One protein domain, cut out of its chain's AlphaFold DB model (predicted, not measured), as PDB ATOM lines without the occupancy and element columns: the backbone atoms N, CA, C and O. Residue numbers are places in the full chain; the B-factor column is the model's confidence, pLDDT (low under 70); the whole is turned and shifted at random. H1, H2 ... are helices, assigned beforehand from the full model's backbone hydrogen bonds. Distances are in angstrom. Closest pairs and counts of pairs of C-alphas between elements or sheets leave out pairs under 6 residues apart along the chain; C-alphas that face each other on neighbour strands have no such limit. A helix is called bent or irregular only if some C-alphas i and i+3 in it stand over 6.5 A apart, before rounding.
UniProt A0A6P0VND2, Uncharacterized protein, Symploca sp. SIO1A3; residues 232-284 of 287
ATOM      1  N   GLU A 232      -1.115 -19.051 -12.101       72.75
ATOM      2  CA  GLU A 232       0.321 -19.208 -12.344       72.75
ATOM      3  C   GLU A 232       0.645 -20.609 -12.879       72.75
ATOM      4  O   GLU A 232       1.313 -20.740 -13.905       72.75
ATOM      5  N   TYR A 233       0.072 -21.656 -12.277       75.19
ATOM      6  CA  TYR A 233       0.230 -23.041 -12.737       75.19
ATOM      7  C   TYR A 233      -0.484 -23.314 -14.068       75.19
ATOM      8  O   TYR A 233       0.080 -23.920 -14.982       75.19
ATOM      9  N   LEU A 234      -1.731 -22.849 -14.210       75.94
ATOM     10  CA  LEU A 234      -2.540 -23.089 -15.407       75.94
ATOM     11  C   LEU A 234      -1.962 -22.411 -16.649       75.94
ATOM     12  O   LEU A 234      -2.240 -22.869 -17.756       75.94
ATOM     13  N   ARG A 235      -1.162 -21.346 -16.496       75.06
ATOM     14  CA  ARG A 235      -0.528 -20.664 -17.631       75.06
ATOM     15  C   ARG A 235       0.352 -21.622 -18.434       75.06
ATOM     16  O   ARG A 235       0.180 -21.712 -19.645       75.06
ATOM     17  N   GLY A 236       1.248 -22.356 -17.772       73.25
ATOM     18  CA  GLY A 236       2.154 -23.298 -18.440       73.25
ATOM     19  C   GLY A 236       1.419 -24.472 -19.093       73.25
ATOM     20  O   GLY A 236       1.731 -24.845 -20.222       73.25
ATOM     21  N   ILE A 237       0.392 -25.009 -18.423       76.56
ATOM     22  CA  ILE A 237      -0.418 -26.120 -18.948       76.56
ATOM     23  C   ILE A 237      -1.163 -25.688 -20.213       76.56
ATOM     24  O   ILE A 237      -1.045 -26.327 -21.259       76.56
ATOM     25  N   LYS A 238      -1.883 -24.564 -20.139       77.31
ATOM     26  CA  LYS A 238      -2.633 -24.032 -21.279       77.31
ATOM     27  C   LYS A 238      -1.711 -23.647 -22.430       77.31
ATOM     28  O   LYS A 238      -2.060 -23.832 -23.587       77.31
ATOM     29  N   PHE A 239      -0.508 -23.167 -22.137       76.75
ATOM     30  CA  PHE A 239       0.488 -22.911 -23.169       76.75
ATOM     31  C   PHE A 239       0.858 -24.185 -23.953       76.75
ATOM     32  O   PHE A 239       0.830 -24.175 -25.184       76.75
ATOM     33  N   GLN A 240       1.148 -25.298 -23.270       78.50
ATOM     34  CA  GLN A 240       1.469 -26.567 -23.941       78.50
ATOM     35  C   GLN A 240       0.273 -27.130 -24.723       78.50
ATOM     36  O   GLN A 240       0.441 -27.647 -25.827       78.50
ATOM     37  N   GLU A 241      -0.945 -26.975 -24.202       82.56
ATOM     38  CA  GLU A 241      -2.172 -27.349 -24.914       82.56
ATOM     39  C   GLU A 241      -2.371 -26.513 -26.187       82.56
ATOM     40  O   GLU A 241      -2.622 -27.059 -27.264       82.56
ATOM     41  N   ALA A 242      -2.178 -25.194 -26.098       80.12
ATOM     42  CA  ALA A 242      -2.232 -24.305 -27.252       80.12
ATOM     43  C   ALA A 242      -1.194 -24.696 -28.313       80.12
ATOM     44  O   ALA A 242      -1.532 -24.718 -29.498       80.12
ATOM     45  N   LYS A 243       0.030 -25.060 -27.904       80.25
ATOM     46  CA  LYS A 243       1.086 -25.551 -28.803       80.25
ATOM     47  C   LYS A 243       0.675 -26.845 -29.513       80.25
ATOM     48  O   LYS A 243       0.729 -26.901 -30.740       80.25
ATOM     49  N   ALA A 244       0.172 -27.836 -28.779       85.12
ATOM     50  CA  ALA A 244      -0.300 -29.095 -29.359       85.12
ATOM     51  C   ALA A 244      -1.468 -28.893 -30.349       85.12
ATOM     52  O   ALA A 244      -1.565 -29.588 -31.363       85.12
ATOM     53  N   LEU A 245      -2.357 -27.924 -30.090       84.62
ATOM     54  CA  LEU A 245      -3.428 -27.548 -31.020       84.62
ATOM     55  C   LEU A 245      -2.887 -26.884 -32.295       84.62
ATOM     56  O   LEU A 245      -3.396 -27.165 -33.382       84.62
ATOM     57  N   LEU A 246      -1.854 -26.041 -32.187       81.38
ATOM     58  CA  LEU A 246      -1.201 -25.411 -33.344       81.38
ATOM     59  C   LEU A 246      -0.491 -26.435 -34.232       81.38
ATOM     60  O   LEU A 246      -0.643 -26.378 -35.450       81.38
ATOM     61  N   GLU A 247       0.200 -27.409 -33.635       83.81
ATOM     62  CA  GLU A 247       0.830 -28.527 -34.357       83.81
ATOM     63  C   GLU A 247      -0.192 -29.360 -35.148       83.81
ATOM     64  O   GLU A 247       0.119 -29.895 -36.209       83.81
ATOM     65  N   ARG A 248      -1.439 -29.428 -34.667       86.75
ATOM     66  CA  ARG A 248      -2.567 -30.095 -35.340       86.75
ATOM     67  C   ARG A 248      -3.373 -29.170 -36.258       86.75
ATOM     68  O   ARG A 248      -4.423 -29.573 -36.754       86.75
ATOM     69  N   HIS A 249      -2.917 -27.934 -36.465       85.56
ATOM     70  CA  HIS A 249      -3.587 -26.904 -37.266       85.56
ATOM     71  C   HIS A 249      -5.004 -26.527 -36.783       85.56
ATOM     72  O   HIS A 249      -5.825 -26.021 -37.550       85.56
ATOM     73  N   VAL A 250      -5.300 -26.723 -35.493       86.38
ATOM     74  CA  VAL A 250      -6.580 -26.357 -34.863       86.38
ATOM     75  C   VAL A 250      -6.492 -24.932 -34.299       86.38
ATOM     76  O   VAL A 250      -6.476 -24.694 -33.090       86.38
ATOM     77  N   TYR A 251      -6.404 -23.952 -35.198       80.31
ATOM     78  CA  TYR A 251      -6.056 -22.569 -34.847       80.31
ATOM     79  C   TYR A 251      -7.113 -21.833 -34.013       80.31
ATOM     80  O   TYR A 251      -6.762 -21.065 -33.121       80.31
ATOM     81  N   SER A 252      -8.405 -22.052 -34.271       80.19
ATOM     82  CA  SER A 252      -9.489 -21.370 -33.545       80.19
ATOM     83  C   SER A 252      -9.536 -21.755 -32.064       80.19
ATOM     84  O   SER A 252      -9.694 -20.885 -31.205       80.19
ATOM     85  N   ALA A 253      -9.344 -23.042 -31.758       78.00
ATOM     86  CA  ALA A 253      -9.273 -23.542 -30.389       78.00
ATOM     87  C   ALA A 253      -8.024 -23.016 -29.668       78.00
ATOM     88  O   ALA A 253      -8.131 -22.548 -28.539       78.00
ATOM     89  N   SER A 254      -6.869 -23.008 -30.346       78.31
ATOM     90  CA  SER A 254      -5.627 -22.454 -29.792       78.31
ATOM     91  C   SER A 254      -5.762 -20.963 -29.448       78.31
ATOM     92  O   SER A 254      -5.480 -20.566 -28.320       78.31
ATOM     93  N   CYS A 255      -6.303 -20.149 -30.363       73.69
ATOM     94  CA  CYS A 255      -6.574 -18.730 -30.109       73.69
ATOM     95  C   CYS A 255      -7.508 -18.521 -28.908       73.69
ATOM     96  O   CYS A 255      -7.208 -17.712 -28.038       73.69
ATOM     97  N   SER A 256      -8.602 -19.284 -28.826       79.12
ATOM     98  CA  SER A 256      -9.553 -19.177 -27.709       79.12
ATOM     99  C   SER A 256      -8.887 -19.499 -26.366       79.12
ATOM    100  O   SER A 256      -9.143 -18.846 -25.357       79.12
ATOM    101  N   LEU A 257      -7.992 -20.491 -26.350       76.50
ATOM    102  CA  LEU A 257      -7.269 -20.905 -25.152       76.50
ATOM    103  C   LEU A 257      -6.238 -19.856 -24.697       76.50
ATOM    104  O   LEU A 257      -6.092 -19.630 -23.495       76.50
ATOM    105  N   LEU A 258      -5.567 -19.197 -25.652       71.69
ATOM    106  CA  LEU A 258      -4.606 -18.110 -25.418       71.69
ATOM    107  C   LEU A 258      -5.282 -16.789 -25.002       71.69
ATOM    108  O   LEU A 258      -4.729 -16.033 -24.207       71.69
ATOM    109  N   GLU A 259      -6.494 -16.510 -25.485       72.00
ATOM    110  CA  GLU A 259      -7.288 -15.360 -25.028       72.00
ATOM    111  C   GLU A 259      -7.749 -15.557 -23.562       72.00
ATOM    112  O   GLU A 259      -7.735 -14.622 -22.763       72.00
ATOM    113  N   LEU A 260      -8.062 -16.794 -23.150       66.12
ATOM    114  CA  LEU A 260      -8.477 -17.133 -21.776       66.12
ATOM    115  C   LEU A 260      -7.359 -17.054 -20.720       66.12
ATOM    116  O   LEU A 260      -7.647 -17.114 -19.513       66.12
ATOM    117  N   THR A 261      -6.099 -16.997 -21.146       61.50
ATOM    118  CA  THR A 261      -4.914 -16.978 -20.276       61.50
ATOM    119  C   THR A 261      -4.363 -15.577 -20.031       61.50
ATOM    120  O   THR A 261      -3.481 -15.452 -19.184       61.50
ATOM    121  N   ASN A 262      -4.888 -14.536 -20.697       59.25
ATOM    122  CA  ASN A 262      -4.402 -13.153 -20.575       59.25
ATOM    123  C   ASN A 262      -2.863 -13.066 -20.727       59.25
ATOM    124  O   ASN A 262      -2.183 -12.345 -19.995       59.25
ATOM    125  N   ILE A 263      -2.296 -13.871 -21.636       56.25
ATOM    126  CA  ILE A 263      -0.845 -13.958 -21.830       56.25
ATOM    127  C   ILE A 263      -0.347 -12.647 -22.434       56.25
ATOM    128  O   ILE A 263      -0.683 -12.296 -23.560       56.25
ATOM    129  N   ASN A 264       0.482 -11.935 -21.675       52.38
ATOM    130  CA  ASN A 264       1.287 -10.838 -22.190       52.38
ATOM    131  C   ASN A 264       2.559 -11.443 -22.810       52.38
ATOM    132  O   ASN A 264       3.358 -12.036 -22.082       52.38
ATOM    133  N   PHE A 265       2.720 -11.331 -24.134       52.66
ATOM    134  CA  PHE A 265       3.692 -12.076 -24.958       52.66
ATOM    135  C   PHE A 265       5.170 -11.650 -24.789       52.66
ATOM    136  O   PHE A 265       5.983 -11.797 -25.700       52.66
ATOM    137  N   ALA A 266       5.548 -11.107 -23.633       47.03
ATOM    138  CA  ALA A 266       6.879 -10.555 -23.393       47.03
ATOM    139  C   ALA A 266       7.939 -11.599 -22.976       47.03
ATOM    140  O   ALA A 266       9.114 -11.253 -22.875       47.03
ATOM    141  N   SER A 267       7.563 -12.858 -22.702       56.41
ATOM    142  CA  SER A 267       8.510 -13.891 -22.252       56.41
ATOM    143  C   SER A 267       9.017 -14.780 -23.396       56.41
ATOM    144  O   SER A 267       8.364 -14.929 -24.426       56.41
ATOM    145  N   ALA A 268      10.179 -15.420 -23.210       51.88
ATOM    146  CA  ALA A 268      10.794 -16.301 -24.214       51.88
ATOM    147  C   ALA A 268       9.895 -17.483 -24.628       51.88
ATOM    148  O   ALA A 268       9.944 -17.927 -25.772       51.88
ATOM    149  N   ILE A 269       9.046 -17.948 -23.707       51.78
ATOM    150  CA  ILE A 269       8.040 -18.992 -23.938       51.78
ATOM    151  C   ILE A 269       6.991 -18.502 -24.953       51.78
ATOM    152  O   ILE A 269       6.582 -19.237 -25.847       51.78
ATOM    153  N   ASP A 270       6.615 -17.226 -24.900       64.62
ATOM    154  CA  ASP A 270       5.536 -16.667 -25.714       64.62
ATOM    155  C   ASP A 270       5.956 -16.426 -27.186       64.62
ATOM    156  O   ASP A 270       5.131 -16.525 -28.099       64.62
ATOM    157  N   VAL A 271       7.252 -16.197 -27.440       63.31
ATOM    158  CA  VAL A 271       7.828 -16.030 -28.794       63.31
ATOM    159  C   VAL A 271       7.727 -17.318 -29.623       63.31
ATOM    160  O   VAL A 271       7.498 -17.266 -30.835       63.31
ATOM    161  N   GLU A 272       7.856 -18.481 -28.982       65.94
ATOM    162  CA  GLU A 272       7.767 -19.781 -29.652       65.94
ATOM    163  C   GLU A 272       6.358 -20.027 -30.214       65.94
ATOM    164  O   GLU A 272       6.212 -20.434 -31.366       65.94
ATOM    165  N   VAL A 273       5.306 -19.695 -29.461       65.06
ATOM    166  CA  VAL A 273       3.912 -19.858 -29.914       65.06
ATOM    167  C   VAL A 273       3.549 -18.891 -31.035       65.06
ATOM    168  O   VAL A 273       2.898 -19.297 -32.001       65.06
ATOM    169  N   LEU A 274       4.019 -17.640 -30.974       67.56
ATOM    170  CA  LEU A 274       3.832 -16.685 -32.072       67.56
ATOM    171  C   LEU A 274       4.475 -17.184 -33.375       67.56
ATOM    172  O   LEU A 274       3.954 -16.922 -34.459       67.56
ATOM    173  N   SER A 275       5.574 -17.942 -33.298       69.25
ATOM    174  CA  SER A 275       6.218 -18.520 -34.486       69.25
ATOM    175  C   SER A 275       5.391 -19.624 -35.165       69.25
ATOM    176  O   SER A 275       5.514 -19.825 -36.374       69.25
ATOM    177  N   LEU A 276       4.515 -20.298 -34.409       69.12
ATOM    178  CA  LEU A 276       3.653 -21.387 -34.881       69.12
ATOM    179  C   LEU A 276       2.298 -20.889 -35.417       69.12
ATOM    180  O   LEU A 276       1.565 -21.644 -36.060       69.12
ATOM    181  N   LEU A 277       1.953 -19.619 -35.179       68.31
ATOM    182  CA  LEU A 277       0.732 -19.009 -35.698       68.31
ATOM    183  C   LEU A 277       0.882 -18.593 -37.173       68.31
ATOM    184  O   LEU A 277       1.896 -18.010 -37.572       68.31
ATOM    185  N   PRO A 278      -0.163 -18.779 -38.003       66.69
ATOM    186  CA  PRO A 278      -0.209 -18.206 -39.341       66.69
ATOM    187  C   PRO A 278       0.022 -16.688 -39.301       66.69
ATOM    188  O   PRO A 278      -0.529 -15.984 -38.452       66.69
ATOM    189  N   LYS A 279       0.781 -16.149 -40.265       67.06
ATOM    190  CA  LYS A 279       1.115 -14.709 -40.338       67.06
ATOM    191  C   LYS A 279      -0.111 -13.781 -40.304       67.06
ATOM    192  O   LYS A 279       0.006 -12.642 -39.860       67.06
ATOM    193  N   SER A 280      -1.271 -14.253 -40.763       61.78
ATOM    194  CA  SER A 280      -2.549 -13.532 -40.713       61.78
ATOM    195  C   SER A 280      -3.113 -13.377 -39.294       61.78
ATOM    196  O   SER A 280      -3.756 -12.370 -39.017       61.78
ATOM    197  N   LEU A 281      -2.851 -14.333 -38.398       61.06
ATOM    198  CA  LEU A 281      -3.292 -14.325 -36.998       61.06
ATOM    199  C   LEU A 281      -2.273 -13.652 -36.072       61.06
ATOM    200  O   LEU A 281      -2.659 -13.033 -35.085       61.06
ATOM    201  N   ASN A 282      -0.989 -13.695 -36.434       57.53
ATOM    202  CA  ASN A 282       0.106 -13.110 -35.655       57.53
ATOM    203  C   ASN A 282      -0.073 -11.598 -35.401       57.53
ATOM    204  O   ASN A 282       0.239 -11.093 -34.329       57.53
ATOM    205  N   ARG A 283      -0.662 -10.865 -36.358       55.62
ATOM    206  CA  ARG A 283      -0.908  -9.414 -36.227       55.62
ATOM    207  C   ARG A 283      -1.900  -9.039 -35.121       55.62
ATOM    208  O   ARG A 283      -1.894  -7.888 -34.707       55.62
ATOM    209  N   LYS A 284      -2.745  -9.970 -34.661       56.16
ATOM    210  CA  LYS A 284      -3.750  -9.716 -33.616       56.16
ATOM    211  C   LYS A 284      -3.150  -9.743 -32.197       56.16
ATOM    212  O   LYS A 284      -3.785  -9.236 -31.287       56.16
TER     213      LYS A 284
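Overview. This is residues 232 to 284 of the 287 residues of an uncharacterized protein of Symploca sp. SIO1A3 (UniProt A0A6P0VND2). Three helices run nearly side by side, their centres making a triangle with the long H1 at the corner between the other two: H2 folds back along H1 as a helical hairpin, and H3 runs beside the later part of H1, apart from H2. Residues 260 to 267 cross from H2 to H3, and the very short H4 follows H3 at the far end. The printed part has 53 residues with four named helices, in the order H1, H2, H3, H4, and no named strand; its class is all helix. It is compact, with a radius of gyration of the C-alphas of 10.1 A and spans of 28 by 20 by 16 A.

Along the chain. Find C-alpha 232 at (0.321, -19.208, -12.344); from there H1, residues 232 to 247, runs 23.9 A to C-alpha 247 at (0.830, -28.527, -34.357). H1 is neither bent nor irregular, but only just: C-alphas 233 and 236 are 6.0 A apart. Go on to residues 251 to 259 for H2, 12.2 A long. Look next at residues 268 to 276 for H3, 13.8 A long, which begins at C-alpha 268 at (10.794, -16.301, -24.214). H4 is residues 279 to 282, and its last C-alpha, 282, is at (0.106, -13.110, -35.655).

Arrangement. Start with the hairpin of H1 and H2, which touch at a shallow tilt of 15 degrees and run opposite ways. Their closest C-alphas, those of Ala 242 and Ser 254, are 4.6 A apart. H3 touches H1 at a shallow tilt of 23 degrees, and the two run the same way. Look there at Lys 243 and Val 273, whose C-alphas are the closest of the pair at 6.5 A; H1 touches H3 with residues 243 to 247 alone. H2 and H3 are apart. H3 and H4 are close but not clearly touching, their closest C-alphas being those of Leu 274 and Asn 282, 6.3 A apart. H4 is apart from H1 and from H2. In the backbone, every O i to N i+4 pair of H2 is within hydrogen-bond range, against 10 of 12 in H1 and 3 of 5 in H3, while H4 is too short for such a pair.

Size, cuts and confidence. The two C-alphas farthest apart are those of Tyr 233 and Ser 280, 29.7 A. The printed part has no cut. The links from H1 to H2 and from H3 to H4 are tight, and the one from H2 to H3, with 8 residues, is short. Read the B-factor column for confidence: the mean pLDDT of the printed part is 70.2, and residues 260 to 284 are under 70.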